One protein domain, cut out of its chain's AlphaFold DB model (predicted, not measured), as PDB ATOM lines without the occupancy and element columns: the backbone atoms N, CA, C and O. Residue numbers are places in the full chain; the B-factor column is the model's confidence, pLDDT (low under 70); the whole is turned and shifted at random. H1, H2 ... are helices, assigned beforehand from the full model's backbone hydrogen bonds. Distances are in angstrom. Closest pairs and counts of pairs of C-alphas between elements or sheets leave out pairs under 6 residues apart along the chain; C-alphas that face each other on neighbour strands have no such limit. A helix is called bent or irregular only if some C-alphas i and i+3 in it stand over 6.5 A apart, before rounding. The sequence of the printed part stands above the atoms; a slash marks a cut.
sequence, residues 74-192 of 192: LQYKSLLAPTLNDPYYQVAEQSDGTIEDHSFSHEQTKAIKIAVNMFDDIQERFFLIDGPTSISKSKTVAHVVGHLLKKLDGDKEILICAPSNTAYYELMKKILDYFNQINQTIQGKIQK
ATOM      1  N   LEU A  74     139.243 140.055 142.018       88.62
ATOM      2  CA  LEU A  74     139.618 140.905 143.156       88.62
ATOM      3  C   LEU A  74     138.905 140.468 144.447       88.62
ATOM      4  O   LEU A  74     139.482 140.499 145.533       88.62
ATOM      5  N   GLN A  75     137.683 139.957 144.307       88.31
ATOM      6  CA  GLN A  75     136.825 139.527 145.403       88.31
ATOM      7  C   GLN A  75     137.008 138.054 145.806       88.31
ATOM      8  O   GLN A  75     136.246 137.549 146.628       88.31
ATOM      9  N   TYR A  76     137.985 137.332 145.243       90.81
ATOM     10  CA  TYR A  76     138.150 135.885 145.447       90.81
ATOM     11  C   TYR A  76     138.144 135.470 146.925       90.81
ATOM     12  O   TYR A  76     137.406 134.569 147.327       90.81
ATOM     13  N   LYS A  77     138.946 136.152 147.753       89.56
ATOM     14  CA  LYS A  77     139.053 135.848 149.190       89.56
ATOM     15  C   LYS A  77     137.728 136.090 149.915       89.56
ATOM     16  O   LYS A  77     137.316 135.255 150.716       89.56
ATOM     17  N   SER A  78     137.062 137.189 149.576       90.12
ATOM     18  CA  SER A  78     135.772 137.602 150.126       90.12
ATOM     19  C   SER A  78     134.648 136.629 149.778       90.12
ATOM     20  O   SER A  78     133.804 136.336 150.618       90.12
ATOM     21  N   LEU A  79     134.672 136.058 148.570       89.62
ATOM     22  CA  LEU A  79     133.719 135.031 148.145       89.62
ATOM     23  C   LEU A  79     133.910 133.697 148.881       89.62
ATOM     24  O   LEU A  79     132.929 133.000 149.137       89.62
ATOM     25  N   LEU A  80     135.152 133.320 149.204       90.75
ATOM     26  CA  LEU A  80     135.447 132.053 149.880       90.75
ATOM     27  C   LEU A  80     135.224 132.104 151.393       90.75
ATOM     28  O   LEU A  80     134.759 131.126 151.978       90.75
ATOM     29  N   ALA A  81     135.607 133.210 152.025       89.94
ATOM     30  CA  ALA A  81     135.580 133.367 153.472       89.94
ATOM     31  C   ALA A  81     135.187 134.809 153.834       89.94
ATOM     32  O   ALA A  81     136.047 135.589 154.258       89.94
ATOM     33  N   PRO A  82     133.904 135.180 153.664       88.25
ATOM     34  CA  PRO A  82     133.436 136.515 154.007       88.25
ATOM     35  C   PRO A  82     133.623 136.771 155.506       88.25
ATOM     36  O   PRO A  82     133.333 135.914 156.343       88.25
ATOM     37  N   THR A  83     134.096 137.967 155.853       87.19
ATOM     38  CA  THR A  83     134.279 138.399 157.249       87.19
ATOM     39  C   THR A  83     133.455 139.652 157.540       87.19
ATOM     40  O   THR A  83     133.066 140.370 156.624       87.19
ATOM     41  N   LEU A  84     133.202 139.950 158.819       82.75
ATOM     42  CA  LEU A  84     132.445 141.150 159.214       82.75
ATOM     43  C   LEU A  84     133.115 142.460 158.767       82.75
ATOM     44  O   LEU A  84     132.429 143.440 158.505       82.75
ATOM     45  N   ASN A  85     134.445 142.458 158.656       84.06
ATOM     46  CA  ASN A  85     135.231 143.628 158.262       84.06
ATOM     47  C   ASN A  85     135.540 143.651 156.760       84.06
ATOM     48  O   ASN A  85     136.349 144.466 156.320       84.06
ATOM     49  N   ASP A  86     134.944 142.756 155.974       85.25
ATOM     50  CA  ASP A  86     135.244 142.630 154.555       85.25
ATOM     51  C   ASP A  86     134.792 143.883 153.781       85.25
ATOM     52  O   ASP A  86     133.599 144.202 153.797       85.25
ATOM     53  N   PRO A  87     135.705 144.591 153.086       79.81
ATOM     54  CA  PRO A  87     135.375 145.839 152.397       79.81
ATOM     55  C   PRO A  87     134.287 145.663 151.329       79.81
ATOM     56  O   PRO A  87     133.554 146.610 151.049       79.81
ATOM     57  N   TYR A  88     134.130 144.457 150.771       81.81
ATOM     58  CA  TYR A  88     133.110 144.174 149.767       81.81
ATOM     59  C   TYR A  88     131.713 143.971 150.372       81.81
ATOM     60  O   TYR A  88     130.734 144.108 149.646       81.81
ATOM     61  N   TYR A  89     131.590 143.667 151.670       78.75
ATOM     62  CA  TYR A  89     130.305 143.392 152.339       78.75
ATOM     63  C   TYR A  89     129.880 144.467 153.347       78.75
ATOM     64  O   TYR A  89     128.798 144.366 153.929       78.75
ATOM     65  N   GLN A  90     130.698 145.499 153.564       71.50
ATOM     66  CA  GLN A  90     130.357 146.594 154.469       71.50
ATOM     67  C   GLN A  90     129.145 147.383 153.949       71.50
ATOM     68  O   GLN A  90     129.175 148.023 152.892       71.50
ATOM     69  N   VAL A  91     128.061 147.336 154.727       67.94
ATOM     70  CA  VAL A  91     126.832 148.094 154.484       67.94
ATOM     71  C   VAL A  91     127.065 149.538 154.918       67.94
ATOM     72  O   VAL A  91     127.528 149.777 156.030       67.94
ATOM     73  N   ALA A  92     126.738 150.507 154.061       62.66
ATOM     74  CA  ALA A  92     126.776 151.916 154.444       62.66
ATOM     75  C   ALA A  92     125.831 152.148 155.638       62.66
ATOM     76  O   ALA A  92     124.637 151.854 155.545       62.66
ATOM     77  N   GLU A  93     126.366 152.638 156.761       58.72
ATOM     78  CA  GLU A  93     125.628 152.704 158.029       58.72
ATOM     79  C   GLU A  93     124.417 153.648 157.970       58.72
ATOM     80  O   GLU A  93     123.433 153.410 158.670       58.72
ATOM     81  N   GLN A  94     124.428 154.663 157.097       56.97
ATOM     82  CA  GLN A  94     123.297 155.564 156.868       56.97
ATOM     83  C   GLN A  94     123.269 156.043 155.412       56.97
ATOM     84  O   GLN A  94     124.276 156.479 154.861       56.97
ATOM     85  N   SER A  95     122.103 155.942 154.772       55.16
ATOM     86  CA  SER A  95     121.857 156.482 153.434       55.16
ATOM     87  C   SER A  95     120.886 157.661 153.543       55.16
ATOM     88  O   SER A  95     119.669 157.455 153.530       55.16
ATOM     89  N   ASP A  96     121.404 158.887 153.599       56.03
ATOM     90  CA  ASP A  96     120.613 160.136 153.637       56.03
ATOM     91  C   ASP A  96     119.957 160.492 152.282       56.03
ATOM     92  O   ASP A  96     119.502 161.610 152.050       56.03
ATOM     93  N   GLY A  97     119.877 159.535 151.352       57.78
ATOM     94  CA  GLY A  97     119.304 159.746 150.026       57.78
ATOM     95  C   GLY A  97     117.784 159.953 150.056       57.78
ATOM     96  O   GLY A  97     117.035 159.165 150.640       57.78
ATOM     97  N   THR A  98     117.301 160.970 149.344       58.59
ATOM     98  CA  THR A  98     115.875 161.276 149.133       58.59
ATOM     99  C   THR A  98     115.283 160.452 147.983       58.59
ATOM    100  O   THR A  98     114.817 160.993 146.983       58.59
ATOM    101  N   ILE A  99     115.316 159.121 148.083       64.62
ATOM    102  CA  ILE A  99     114.454 158.267 147.247       64.62
ATOM    103  C   ILE A  99     113.130 158.114 147.997       64.62
ATOM    104  O   ILE A  99     112.999 157.252 148.865       64.62
ATOM    105  N   GLU A 100     112.181 159.004 147.723       60.81
ATOM    106  CA  GLU A 100     110.798 158.863 148.174       60.81
ATOM    107  C   GLU A 100     109.962 158.326 147.015       60.81
ATOM    108  O   GLU A 100     109.605 159.051 146.089       60.81
ATOM    109  N   ASP A 101     109.681 157.026 147.051       66.75
ATOM    110  CA  ASP A 101     108.707 156.391 146.173       66.75
ATOM    111  C   ASP A 101     107.679 155.671 147.049       66.75
ATOM    112  O   ASP A 101     107.965 154.649 147.677       66.75
ATOM    113  N   HIS A 102     106.465 156.224 147.107       66.56
ATOM    114  CA  HIS A 102     105.363 155.683 147.907       66.56
ATOM    115  C   HIS A 102     104.856 154.320 147.402       66.56
ATOM    116  O   HIS A 102     104.007 153.706 148.042       66.56
ATOM    117  N   SER A 103     105.358 153.827 146.262       75.06
ATOM    118  CA  SER A 103     104.995 152.527 145.694       75.06
ATOM    119  C   SER A 103     105.801 151.346 146.264       75.06
ATOM    120  O   SER A 103     105.651 150.213 145.783       75.06
ATOM    121  N   PHE A 104     106.644 151.601 147.269       80.00
ATOM    122  CA  PHE A 104     107.491 150.625 147.953       80.00
ATOM    123  C   PHE A 104     107.282 150.635 149.466       80.00
ATOM    124  O   PHE A 104     106.994 151.673 150.062       80.00
ATOM    125  N   SER A 105     107.471 149.473 150.097       83.69
ATOM    126  CA  SER A 105     107.543 149.396 151.556       83.69
ATOM    127  C   SER A 105     108.789 150.113 152.080       83.69
ATOM    128  O   SER A 105     109.757 150.352 151.349       83.69
ATOM    129  N   HIS A 106     108.789 150.417 153.376       82.44
ATOM    130  CA  HIS A 106     109.920 151.056 154.043       82.44
ATOM    131  C   HIS A 106     111.233 150.274 153.846       82.44
ATOM    132  O   HIS A 106     112.270 150.854 153.528       82.44
ATOM    133  N   GLU A 107     111.177 148.947 153.952       82.31
ATOM    134  CA  GLU A 107     112.321 148.042 153.810       82.31
ATOM    135  C   GLU A 107     112.875 148.048 152.385       82.31
ATOM    136  O   GLU A 107     114.088 148.043 152.181       82.31
ATOM    137  N   GLN A 108     111.996 148.093 151.384       83.94
ATOM    138  CA  GLN A 108     112.399 148.124 149.983       83.94
ATOM    139  C   GLN A 108     113.027 149.459 149.610       83.94
ATOM    140  O   GLN A 108     114.057 149.484 148.943       83.94
ATOM    141  N   THR A 109     112.433 150.558 150.070       84.88
ATOM    142  CA  THR A 109     112.987 151.900 149.896       84.88
ATOM    143  C   THR A 109     114.362 151.994 150.549       84.88
ATOM    144  O   THR A 109     115.304 152.477 149.923       84.88
ATOM    145  N   LYS A 110     114.523 151.452 151.764       82.69
ATOM    146  CA  LYS A 110     115.824 151.351 152.436       82.69
ATOM    147  C   LYS A 110     116.824 150.532 151.613       82.69
ATOM    148  O   LYS A 110     117.945 150.986 151.406       82.69
ATOM    149  N   ALA A 111     116.423 149.369 151.095       84.19
ATOM    150  CA  ALA A 111     117.288 148.532 150.265       84.19
ATOM    151  C   ALA A 111     117.724 149.239 148.970       84.19
ATOM    152  O   ALA A 111     118.892 149.159 148.606       84.19
ATOM    153  N   ILE A 112     116.818 149.963 148.301       85.50
ATOM    154  CA  ILE A 112     117.139 150.734 147.089       85.50
ATOM    155  C   ILE A 112     118.126 151.853 147.416       85.50
ATOM    156  O   ILE A 112     119.114 152.003 146.706       85.50
ATOM    157  N   LYS A 113     117.895 152.613 148.495       84.19
ATOM    158  CA  LYS A 113     118.792 153.703 148.912       84.19
ATOM    159  C   LYS A 113     120.196 153.199 149.218       84.19
ATOM    160  O   LYS A 113     121.159 153.750 148.700       84.19
ATOM    161  N   ILE A 114     120.306 152.127 150.006       81.62
ATOM    162  CA  ILE A 114     121.600 151.512 150.313       81.62
ATOM    163  C   ILE A 114     122.271 151.051 149.019       81.62
ATOM    164  O   ILE A 114     123.413 151.425 148.775       81.62
ATOM    165  N   ALA A 115     121.550 150.312 148.166       83.44
ATOM    166  CA  ALA A 115     122.090 149.828 146.903       83.44
ATOM    167  C   ALA A 115     122.637 150.974 146.053       83.44
ATOM    168  O   ALA A 115     123.783 150.911 145.650       83.44
ATOM    169  N   VAL A 116     121.851 152.027 145.809       81.94
ATOM    170  CA  VAL A 116     122.233 153.159 144.948       81.94
ATOM    171  C   VAL A 116     123.412 153.945 145.525       81.94
ATOM    172  O   VAL A 116     124.304 154.342 144.767       81.94
ATOM    173  N   ASN A 117     123.441 154.141 146.845       78.88
ATOM    174  CA  ASN A 117     124.504 154.891 147.513       78.88
ATOM    175  C   ASN A 117     125.827 154.118 147.559       78.88
ATOM    176  O   ASN A 117     126.892 154.722 147.494       78.88
ATOM    177  N   MET A 118     125.791 152.781 147.581       75.44
ATOM    178  CA  MET A 118     127.011 151.966 147.490       75.44
ATOM    179  C   MET A 118     127.802 152.207 146.194       75.44
ATOM    180  O   MET A 118     128.994 151.917 146.155       75.44
ATOM    181  N   PHE A 119     127.174 152.773 145.158       72.56
ATOM    182  CA  PHE A 119     127.835 153.126 143.899       72.56
ATOM    183  C   PHE A 119     128.239 154.612 143.801       72.56
ATOM    184  O   PHE A 119     128.677 155.021 142.730       72.56
ATOM    185  N   ASP A 120     128.078 155.441 144.850       70.06
ATOM    186  CA  ASP A 120     128.629 156.819 144.867       70.06
ATOM    187  C   ASP A 120     130.164 156.809 144.856       70.06
ATOM    188  O   ASP A 120     130.776 157.512 144.059       70.06
ATOM    189  N   ASP A 121     130.781 155.933 145.650       64.44
ATOM    190  CA  ASP A 121     132.243 155.881 145.790       64.44
ATOM    191  C   ASP A 121     132.934 154.917 144.807       64.44
ATOM    192  O   ASP A 121     134.140 154.704 144.909       64.44
ATOM    193  N   ILE A 122     132.180 154.310 143.871       58.12
ATOM    194  CA  ILE A 122     132.622 153.273 142.905       58.12
ATOM    195  C   ILE A 122     133.656 152.317 143.529       58.12
ATOM    196  O   ILE A 122     134.682 151.974 142.942       58.12
ATOM    197  N   GLN A 123     133.400 151.889 144.761       64.19
ATOM    198  CA  GLN A 123     134.098 150.748 145.315       64.19
ATOM    199  C   GLN A 123     133.323 149.518 144.867       64.19
ATOM    200  O   GLN A 123     132.100 149.457 144.999       64.19
ATOM    201  N   GLU A 124     134.027 148.550 144.295       72.81
ATOM    202  CA  GLU A 124     133.463 147.234 144.031       72.81
ATOM    203  C   GLU A 124     132.903 146.683 145.347       72.81
ATOM    204  O   GLU A 124     133.631 146.560 146.328       72.81
ATOM    205  N   ARG A 125     131.600 146.400 145.396       79.12
ATOM    206  CA  ARG A 125     130.928 145.882 146.593       79.12
ATOM    207  C   ARG A 125     129.873 144.855 146.216       79.12
ATOM    208  O   ARG A 125     129.265 144.924 145.149       79.12
ATOM    209  N   PHE A 126     129.623 143.926 147.126       84.38
ATOM    210  CA  PHE A 126     128.498 143.013 147.064       84.38
ATOM    211  C   PHE A 126     127.333 143.570 147.867       84.38
ATOM    212  O   PHE A 126     127.453 143.890 149.047       84.38
ATOM    213  N   PHE A 127     126.170 143.621 147.225       82.62
ATOM    214  CA  PHE A 127     124.922 143.960 147.886       82.62
ATOM    215  C   PHE A 127     123.928 142.813 147.737       82.62
ATOM    216  O   PHE A 127     123.544 142.443 146.625       82.62
ATOM    217  N   LEU A 128     123.519 142.239 148.866       84.56
ATOM    218  CA  LEU A 128     122.542 141.160 148.900       84.56
ATOM    219  C   LEU A 128     121.160 141.728 149.223       84.56
ATOM    220  O   LEU A 128     120.917 142.214 150.323       84.56
ATOM    221  N   ILE A 129     120.241 141.614 148.268       82.62
ATOM    222  CA  ILE A 129     118.822 141.892 148.497       82.62
ATOM    223  C   ILE A 129     118.132 140.568 148.787       82.62
ATOM    224  O   ILE A 129     117.891 139.772 147.873       82.62
ATOM    225  N   ASP A 130     117.772 140.354 150.049       81.50
ATOM    226  CA  ASP A 130     116.899 139.254 150.437       81.50
ATOM    227  C   ASP A 130     115.503 139.743 150.844       81.50
ATOM    228  O   ASP A 130     115.290 140.892 151.217       81.50
ATOM    229  N   GLY A 131     114.517 138.867 150.702       70.50
ATOM    230  CA  GLY A 131     113.116 139.146 150.971       70.50
ATOM    231  C   GLY A 131     112.240 137.900 150.794       70.50
ATOM    232  O   GLY A 131     112.672 136.897 150.221       70.50
ATOM    233  N   PRO A 132     110.987 137.925 151.256       63.78
ATOM    234  CA  PRO A 132     110.065 136.810 151.074       63.78
ATOM    235  C   PRO A 132     109.677 136.601 149.597       63.78
ATOM    236  O   PRO A 132     109.837 137.475 148.743       63.78
ATOM    237  N   THR A 133     109.204 135.393 149.285       54.78
ATOM    238  CA  THR A 133     109.188 134.793 147.938       54.78
ATOM    239  C   THR A 133     108.195 135.366 146.929       54.78
ATOM    240  O   THR A 133     108.295 135.002 145.761       54.78
ATOM    241  N   SER A 134     107.252 136.238 147.288       53.47
ATOM    242  CA  SER A 134     106.084 136.431 146.417       53.47
ATOM    243  C   SER A 134     106.022 137.734 145.632       53.47
ATOM    244  O   SER A 134     105.720 137.680 144.446       53.47
ATOM    245  N   ILE A 135     106.262 138.917 146.188       54.91
ATOM    246  CA  ILE A 135     105.982 140.145 145.429       54.91
ATOM    247  C   ILE A 135     106.952 141.201 145.894       54.91
ATOM    248  O   ILE A 135     106.719 141.780 146.947       54.91
ATOM    249  N   SER A 136     108.035 141.405 145.127       72.81
ATOM    250  CA  SER A 136     108.650 142.722 144.866       72.81
ATOM    251  C   SER A 136     110.176 142.757 144.683       72.81
ATOM    252  O   SER A 136     110.669 143.785 144.226       72.81
ATOM    253  N   LYS A 137     110.921 141.655 144.882       85.25
ATOM    254  CA  LYS A 137     112.390 141.634 144.668       85.25
ATOM    255  C   LYS A 137     112.808 142.161 143.296       85.25
ATOM    256  O   LYS A 137     113.600 143.088 143.208       85.25
ATOM    257  N   SER A 138     112.241 141.632 142.209       86.44
ATOM    258  CA  SER A 138     112.599 142.110 140.866       86.44
ATOM    259  C   SER A 138     112.069 143.517 140.555       86.44
ATOM    260  O   SER A 138     112.631 144.172 139.687       86.44
ATOM    261  N   LYS A 139     111.050 144.023 141.274       86.56
ATOM    262  CA  LYS A 139     110.639 145.441 141.184       86.56
ATOM    263  C   LYS A 139     111.688 146.336 141.857       86.56
ATOM    264  O   LYS A 139     112.101 147.326 141.266       86.56
ATOM    265  N   THR A 140     112.158 145.938 143.042       87.69
ATOM    266  CA  THR A 140     113.257 146.581 143.776       87.69
ATOM    267  C   THR A 140     114.535 146.599 142.937       87.69
ATOM    268  O   THR A 140     115.094 147.668 142.724       87.69
ATOM    269  N   VAL A 141     114.948 145.459 142.370       89.44
ATOM    270  CA  VAL A 141     116.122 145.375 141.477       89.44
ATOM    271  C   VAL A 141     115.957 146.280 140.255       89.44
ATOM    272  O   VAL A 141     116.889 147.000 139.916       89.44
ATOM    273  N   ALA A 142     114.779 146.303 139.620       89.38
ATOM    274  CA  ALA A 142     114.533 147.185 138.479       89.38
ATOM    275  C   ALA A 142     114.706 148.673 138.834       89.38
ATOM    276  O   ALA A 142     115.263 149.426 138.039       89.38
ATOM    277  N   HIS A 143     114.289 149.087 140.035       88.12
ATOM    278  CA  HIS A 143     114.471 150.464 140.499       88.12
ATOM    279  C   HIS A 143     115.929 150.766 140.828       88.12
ATOM    280  O   HIS A 143     116.416 151.820 140.435       88.12
ATOM    281  N   VAL A 144     116.649 149.838 141.468       88.38
ATOM    282  CA  VAL A 144     118.101 149.972 141.671       88.38
ATOM    283  C   VAL A 144     118.799 150.189 140.330       88.38
ATOM    284  O   VAL A 144     119.467 151.200 140.156       88.38
ATOM    285  N   VAL A 145     118.576 149.304 139.355       89.25
ATOM    286  CA  VAL A 145     119.152 149.417 138.004       89.25
ATOM    287  C   VAL A 145     118.798 150.755 137.361       89.25
ATOM    288  O   VAL A 145     119.667 151.428 136.815       89.25
ATOM    289  N   GLY A 146     117.535 151.165 137.440       86.19
ATOM    290  CA  GLY A 146     117.081 152.408 136.840       86.19
ATOM    291  C   GLY A 146     117.668 153.669 137.489       86.19
ATOM    292  O   GLY A 146     117.978 154.627 136.784       86.19
ATOM    293  N   HIS A 147     117.873 153.670 138.808       84.69
ATOM    294  CA  HIS A 147     118.594 154.739 139.503       84.69
ATOM    295  C   HIS A 147     120.086 154.740 139.154       84.69
ATOM    296  O   HIS A 147     120.648 155.811 138.935       84.69
ATOM    297  N   LEU A 148     120.711 153.563 139.049       84.81
ATOM    298  CA  LEU A 148     122.110 153.449 138.640       84.81
ATOM    299  C   LEU A 148     122.321 153.960 137.221       84.81
ATOM    300  O   LEU A 148     123.191 154.791 137.018       84.81
ATOM    301  N   LEU A 149     121.484 153.571 136.260       82.75
ATOM    302  CA  LEU A 149     121.592 154.047 134.878       82.75
ATOM    303  C   LEU A 149     121.450 155.569 134.744       82.75
ATOM    304  O   LEU A 149     122.038 156.145 133.843       82.75
ATOM    305  N   LYS A 150     120.697 156.235 135.628       79.62
ATOM    306  CA  LYS A 150     120.621 157.709 135.653       79.62
ATOM    307  C   LYS A 150     121.875 158.370 136.222       79.62
ATOM    308  O   LYS A 150     122.145 159.520 135.903       79.62
ATOM    309  N   LYS A 151     122.550 157.684 137.141       77.75
ATOM    310  CA  LYS A 151     123.706 158.186 137.889       77.75
ATOM    311  C   LYS A 151     125.023 157.891 137.177       77.75
ATOM    312  O   LYS A 151     125.991 158.625 137.329       77.75
ATOM    313  N   LEU A 152     125.069 156.796 136.433       77.25
ATOM    314  CA  LEU A 152     126.169 156.466 135.552       77.25
ATOM    315  C   LEU A 152     126.123 157.431 134.360       77.25
ATOM    316  O   LEU A 152     125.205 157.362 133.547       77.25
ATOM    317  N   ASP A 153     127.110 158.324 134.262       67.94
ATOM    318  CA  ASP A 153     127.368 159.064 133.023       67.94
ATOM    319  C   ASP A 153     127.513 158.046 131.884       67.94
ATOM    320  O   ASP A 153     128.190 157.030 132.063       67.94
ATOM    321  N   GLY A 154     126.825 158.286 130.761       65.69
ATOM    322  CA  GLY A 154     126.403 157.294 129.752       65.69
ATOM    323  C   GLY A 154     127.464 156.405 129.083       65.69
ATOM    324  O   GLY A 154     127.116 155.638 128.191       65.69
ATOM    325  N   ASP A 155     128.718 156.462 129.522       72.06
ATOM    326  CA  ASP A 155     129.830 155.612 129.096       72.06
ATOM    327  C   ASP A 155     129.939 154.300 129.895       72.06
ATOM    328  O   ASP A 155     130.766 153.443 129.577       72.06
ATOM    329  N   LYS A 156     129.141 154.121 130.956       78.56
ATOM    330  CA  LYS A 156     129.179 152.914 131.798       78.56
ATOM    331  C   LYS A 156     128.007 151.981 131.516       78.56
ATOM    332  O   LYS A 156     126.852 152.392 131.441       78.56
ATOM    333  N   GLU A 157     128.314 150.690 131.451       83.75
ATOM    334  CA  GLU A 157     127.347 149.627 131.185       83.75
ATOM    335  C   GLU A 157     126.971 148.872 132.469       83.75
ATOM    336  O   GLU A 157     127.788 148.702 133.376       83.75
ATOM    337  N   ILE A 158     125.731 148.375 132.539       86.38
ATOM    338  CA  ILE A 158     125.270 147.488 133.617       86.38
ATOM    339  C   ILE A 158     125.009 146.097 133.042       86.38
ATOM    340  O   ILE A 158     124.124 145.916 132.205       86.38
ATOM    341  N   LEU A 159     125.731 145.093 133.548       89.81
ATOM    342  CA  LEU A 159     125.460 143.691 133.243       89.81
ATOM    343  C   LEU A 159     124.345 143.153 134.147       89.81
ATOM    344  O   LEU A 159     124.462 143.154 135.371       89.81
ATOM    345  N   ILE A 160     123.281 142.636 133.534       90.81
ATOM    346  CA  ILE A 160     122.142 142.039 134.239       90.81
ATOM    347  C   ILE A 160     122.056 140.563 133.868       90.81
ATOM    348  O   ILE A 160     122.004 140.206 132.692       90.81
ATOM    349  N   CYS A 161     122.026 139.692 134.873       92.31
ATOM    350  CA  CYS A 161     121.977 138.246 134.686       92.31
ATOM    351  C   CYS A 161     120.848 137.619 135.507       92.31
ATOM    352  O   CYS A 161     120.516 138.078 136.599       92.31
ATOM    353  N   ALA A 162     120.281 136.534 134.983       91.88
ATOM    354  CA  ALA A 162     119.337 135.680 135.689       91.88
ATOM    355  C   ALA A 162     119.601 134.211 135.312       91.88
ATOM    356  O   ALA A 162     120.059 133.943 134.199       91.88
ATOM    357  N   PRO A 163     119.307 133.243 136.201       90.81
ATOM    358  CA  PRO A 163     119.613 131.831 135.956       90.81
ATOM    359  C   PRO A 163     118.732 131.186 134.875       90.81
ATOM    360  O   PRO A 163     119.098 130.151 134.324       90.81
ATOM    361  N   SER A 164     117.567 131.768 134.565       91.81
ATOM    362  CA  SER A 164     116.659 131.279 133.525       91.81
ATOM    363  C   SER A 164     116.224 132.401 132.585       91.81
ATOM    364  O   SER A 164     116.087 133.557 132.992       91.81
ATOM    365  N   ASN A 165     115.946 132.043 131.329       90.38
ATOM    366  CA  ASN A 165     115.448 132.989 130.327       90.38
ATOM    367  C   ASN A 165     114.135 133.644 130.775       90.38
ATOM    368  O   ASN A 165     113.955 134.843 130.596       90.38
ATOM    369  N   THR A 166     113.233 132.880 131.399       92.25
ATOM    370  CA  THR A 166     111.966 133.410 131.922       92.25
ATOM    371  C   THR A 166     112.204 134.500 132.965       92.25
ATOM    372  O   THR A 166     111.643 135.585 132.846       92.25
ATOM    373  N   ALA A 167     113.089 134.255 133.939       89.50
ATOM    374  CA  ALA A 167     113.419 135.244 134.965       89.50
ATOM    375  C   ALA A 167     114.080 136.497 134.365       89.50
ATOM    376  O   ALA A 167     113.790 137.614 134.794       89.50
ATOM    377  N   TYR A 168     114.927 136.318 133.345       91.31
ATOM    378  CA  TYR A 168     115.526 137.427 132.605       91.31
ATOM    379  C   TYR A 168     114.463 138.295 131.918       91.31
ATOM    380  O   TYR A 168     114.458 139.512 132.102       91.31
ATOM    381  N   TYR A 169     113.531 137.689 131.177       90.31
ATOM    382  CA  TYR A 169     112.475 138.431 130.482       90.31
ATOM    383  C   TYR A 169     111.560 139.188 131.448       90.31
ATOM    384  O   TYR A 169     111.224 140.346 131.194       90.31
ATOM    385  N   GLU A 170     111.185 138.577 132.572       90.19
ATOM    386  CA  GLU A 170     110.373 139.249 133.590       90.19
ATOM    387  C   GLU A 170     111.091 140.444 134.222       90.19
ATOM    388  O   GLU A 170     110.473 141.486 134.452       90.19
ATOM    389  N   LEU A 171     112.387 140.307 134.510       90.12
ATOM    390  CA  LEU A 171     113.192 141.399 135.045       90.12
ATOM    391  C   LEU A 171     113.333 142.530 134.020       90.12
ATOM    392  O   LEU A 171     113.113 143.689 134.363       90.12
ATOM    393  N   MET A 172     113.626 142.191 132.762       90.88
ATOM    394  CA  MET A 172     113.759 143.165 131.680       90.88
ATOM    395  C   MET A 172     112.470 143.963 131.478       90.88
ATOM    396  O   MET A 172     112.509 145.188 131.391       90.88
ATOM    397  N   LYS A 173     111.313 143.289 131.489       91.12
ATOM    398  CA  LYS A 173     110.009 143.954 131.405       91.12
ATOM    399  C   LYS A 173     109.839 145.001 132.512       91.12
ATOM    400  O   LYS A 173     109.485 146.134 132.220       91.12
ATOM    401  N   LYS A 174     110.162 144.657 133.765       89.88
ATOM    402  CA  LYS A 174     110.049 145.581 134.911       89.88
ATOM    403  C   LYS A 174     110.994 146.781 134.803       89.88
ATOM    404  O   LYS A 174     110.627 147.874 135.223       89.88
ATOM    405  N   ILE A 175     112.192 146.581 134.255       89.44
ATOM    406  CA  ILE A 175     113.151 147.663 134.001       89.44
ATOM    407  C   ILE A 175     112.603 148.614 132.931       89.44
ATOM    408  O   ILE A 175     112.582 149.825 133.137       89.44
ATOM    409  N   LEU A 176     112.102 148.078 131.815       88.69
ATOM    410  CA  LEU A 176     111.493 148.877 130.749       88.69
ATOM    411  C   LEU A 176     110.254 149.638 131.237       88.69
ATOM    412  O   LEU A 176     110.110 150.825 130.948       88.69
ATOM    413  N   ASP A 177     109.392 148.986 132.021       87.44
ATOM    414  CA  ASP A 177     108.212 149.613 132.620       87.44
ATOM    415  C   ASP A 177     108.606 150.799 133.518       87.44
ATOM    416  O   ASP A 177     107.990 151.862 133.434       87.44
ATOM    417  N   TYR A 178     109.670 150.658 134.320       84.69
ATOM    418  CA  TYR A 178     110.213 151.751 135.135       84.69
ATOM    419  C   TYR A 178     110.682 152.937 134.277       84.69
ATOM    420  O   TYR A 178     110.322 154.085 134.550       84.69
ATOM    421  N   PHE A 179     111.426 152.685 133.197       83.19
ATOM    422  CA  PHE A 179     111.869 153.751 132.291       83.19
ATOM    423  C   PHE A 179     110.708 154.466 131.601       83.19
ATOM    424  O   PHE A 179     110.707 155.695 131.500       83.19
ATOM    425  N   ASN A 180     109.688 153.719 131.185       85.19
ATOM    426  CA  ASN A 180     108.492 154.291 130.577       85.19
ATOM    427  C   ASN A 180     107.742 155.214 131.551       85.19
ATOM    428  O   ASN A 180     107.336 156.309 131.161       85.19
ATOM    429  N   GLN A 181     107.619 154.824 132.824       81.56
ATOM    430  CA  GLN A 181     106.991 155.651 133.864       81.56
ATOM    431  C   GLN A 181     107.747 156.966 134.099       81.56
ATOM    432  O   GLN A 181     107.136 158.032 134.234       81.56
ATOM    433  N   ILE A 182     109.081 156.920 134.100       75.00
ATOM    434  CA  ILE A 182     109.911 158.123 134.243       75.00
ATOM    435  C   ILE A 182     109.705 159.070 133.062       75.00
ATOM    436  O   ILE A 182     109.478 160.261 133.271       75.00
ATOM    437  N   ASN A 183     109.754 158.554 131.834       73.94
ATOM    438  CA  ASN A 183     109.613 159.372 130.629       73.94
ATOM    439  C   ASN A 183     108.244 160.066 130.568       73.94
ATOM    440  O   ASN A 183     108.168 161.252 130.249       73.94
ATOM    441  N   GLN A 184     107.174 159.367 130.956       74.38
ATOM    442  CA  GLN A 184     105.833 159.953 131.068       74.38
ATOM    443  C   GLN A 184     105.767 161.051 132.140       74.38
ATOM    444  O   GLN A 184     105.154 162.095 131.921       74.38
ATOM    445  N   THR A 185     106.444 160.858 133.275       67.38
ATOM    446  CA  THR A 185     106.510 161.858 134.355       67.38
ATOM    447  C   THR A 185     107.253 163.123 133.915       67.38
ATOM    448  O   THR A 185     106.856 164.230 134.281       67.38
ATOM    449  N   ILE A 186     108.309 162.983 133.109       62.16
ATOM    450  CA  ILE A 186     109.064 164.116 132.556       62.16
ATOM    451  C   ILE A 186     108.214 164.879 131.530       62.16
ATOM    452  O   ILE A 186     108.098 166.098 131.631       62.16
ATOM    453  N   GLN A 187     107.550 164.189 130.597       57.66
ATOM    454  CA  GLN A 187     106.694 164.847 129.599       57.66
ATOM    455  C   GLN A 187     105.468 165.537 130.220       57.66
ATOM    456  O   GLN A 187     105.125 166.648 129.818       57.66
ATOM    457  N   GLY A 188     104.856 164.945 131.252       58.47
ATOM    458  CA  GLY A 188     103.733 165.554 131.974       58.47
ATOM    459  C   GLY A 188     104.105 166.786 132.812       58.47
ATOM    460  O   GLY A 188     103.235 167.605 133.101       58.47
ATOM    461  N   LYS A 189     105.383 166.946 133.189       53.75
ATOM    462  CA  LYS A 189     105.897 168.149 133.872       53.75
ATOM    463  C   LYS A 189     106.284 169.279 132.915       53.75
ATOM    464  O   LYS A 189     106.342 170.414 133.356       53.75
ATOM    465  N   ILE A 190     106.544 168.983 131.640       53.59
ATOM    466  CA  ILE A 190     106.891 169.989 130.616       53.59
ATOM    467  C   ILE A 190     105.627 170.643 130.017       53.59
ATOM    468  O   ILE A 190     105.701 171.723 129.443       53.59
ATOM    469  N   GLN A 191     104.457 170.007 130.158       47.38
ATOM    470  CA  GLN A 191     103.169 170.506 129.651       47.38
ATOM    471  C   GLN A 191     102.320 171.276 130.685       47.38
ATOM    472  O   GLN A 191     101.196 171.665 130.367       47.38
ATOM    473  N   LYS A 192     102.824 171.481 131.904       41.78
ATOM    474  CA  LYS A 192     102.211 172.341 132.929       41.78
ATOM    475  C   LYS A 192     103.079 173.566 133.158       41.78
ATOM    476  O   LYS A 192     102.483 174.631 133.413       41.78
TER     477      LYS A 192
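Overview. This is residues 74 to 192 of the 192 residues of the protein "Hypothetical protein" of Didymodactylos carnosus (UniProt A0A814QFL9). Three helices are stacked one over another, with H3 in the middle, H2 packed on one side of it and the long H4 crossing it on the other; the far end of H4, residues 183 to 190, and the last two residues stick out as an arm. At the opposite end of the longest axis the small helix H1 lies off the stack, and long loops join it to H2, H2 to H3, and H3 to H4. The printed part has 119 residues with four named helices, in the order H1, H2, H3, H4, and no named strand; the class is all helix, although under half of the residues, 58 of 119, are in named elements. The whole is only just compact, close to loose, with a radius of gyration of the C-alphas of 15.8 A, and its outline is elongated, spanning 54 by 35 by 32 A.

Along the chain. Begin at Leu 74 and go on to C-alpha 76 at (138.150, 135.885, 145.447), where you will find the start of H1, residues 76 to 80, which is 6.5 A from first to last C-alpha. Next read through residues 81 to 105, 25 residues with no named element, to C-alpha 106 at (109.920, 151.056, 154.043). There H2 begins; it holds residues 106 to 117 and is 16.4 A long from first to last C-alpha. After residues 118 to 136, look for H3 at residues 137 to 151, 21.2 A from first to last C-alpha. Then pass residues 152 to 164 to reach H4, residues 165 to 190, the longest helix, which runs 38.0 A from its first C-alpha to C-alpha 190 at (106.891, 169.989, 130.616). No helix is bent or irregular.

Arrangement. Look first at H3, which touches both H2 and H4. H2 and H3 touch with 10 pairs of C-alphas within 8 A, and their closest C-alphas are those of Ile 112 and Val 144, 5.6 A apart. They run the same way at a shallow tilt of 34.7 degrees, only just short of steep, and their centres are 10.1 A apart. On H4, look at residues 171 to 179, the part that alone touches H3; the closest C-alphas of the two helices are those of Ala 142 and Ile 175, 4.7 A apart. H3 and H4 have 16 pairs of C-alphas within 8 A and run the same way at a steep tilt of 52 degrees, with their centres 10.0 A apart. H2 and H4 are apart. H1 touches no helix: it is apart from H2, from H3 and from H4. In the backbones of H1, H2, H3 and H4, every pair of O of residue i and N of residue i+4 is within hydrogen-bond range.

Size, cuts and confidence. The two C-alphas farthest apart are those of Ala 81 and Lys 192, at 55.3 A. Two stretches stand free: residues 80 to 85, and residues 183 to 192, of which 183 to 190 belong to H4. Without them the body has 103 residues, spans 35 by 34 by 32 A and has a radius of gyration of 14.1 A. The printed part has no cut, and the links H1 to H2, H2 to H3 and H3 to H4 are long, with 25, 19 and 13 residues. It ends at Lys 192, the chain's last residue. In the B-factor column you will find a mean pLDDT of 78.2 for the printed part; 29 residues are under 70, namely 91 to 102, 121 to 123, 132 to 135, 153 to 154 and 185 to 192.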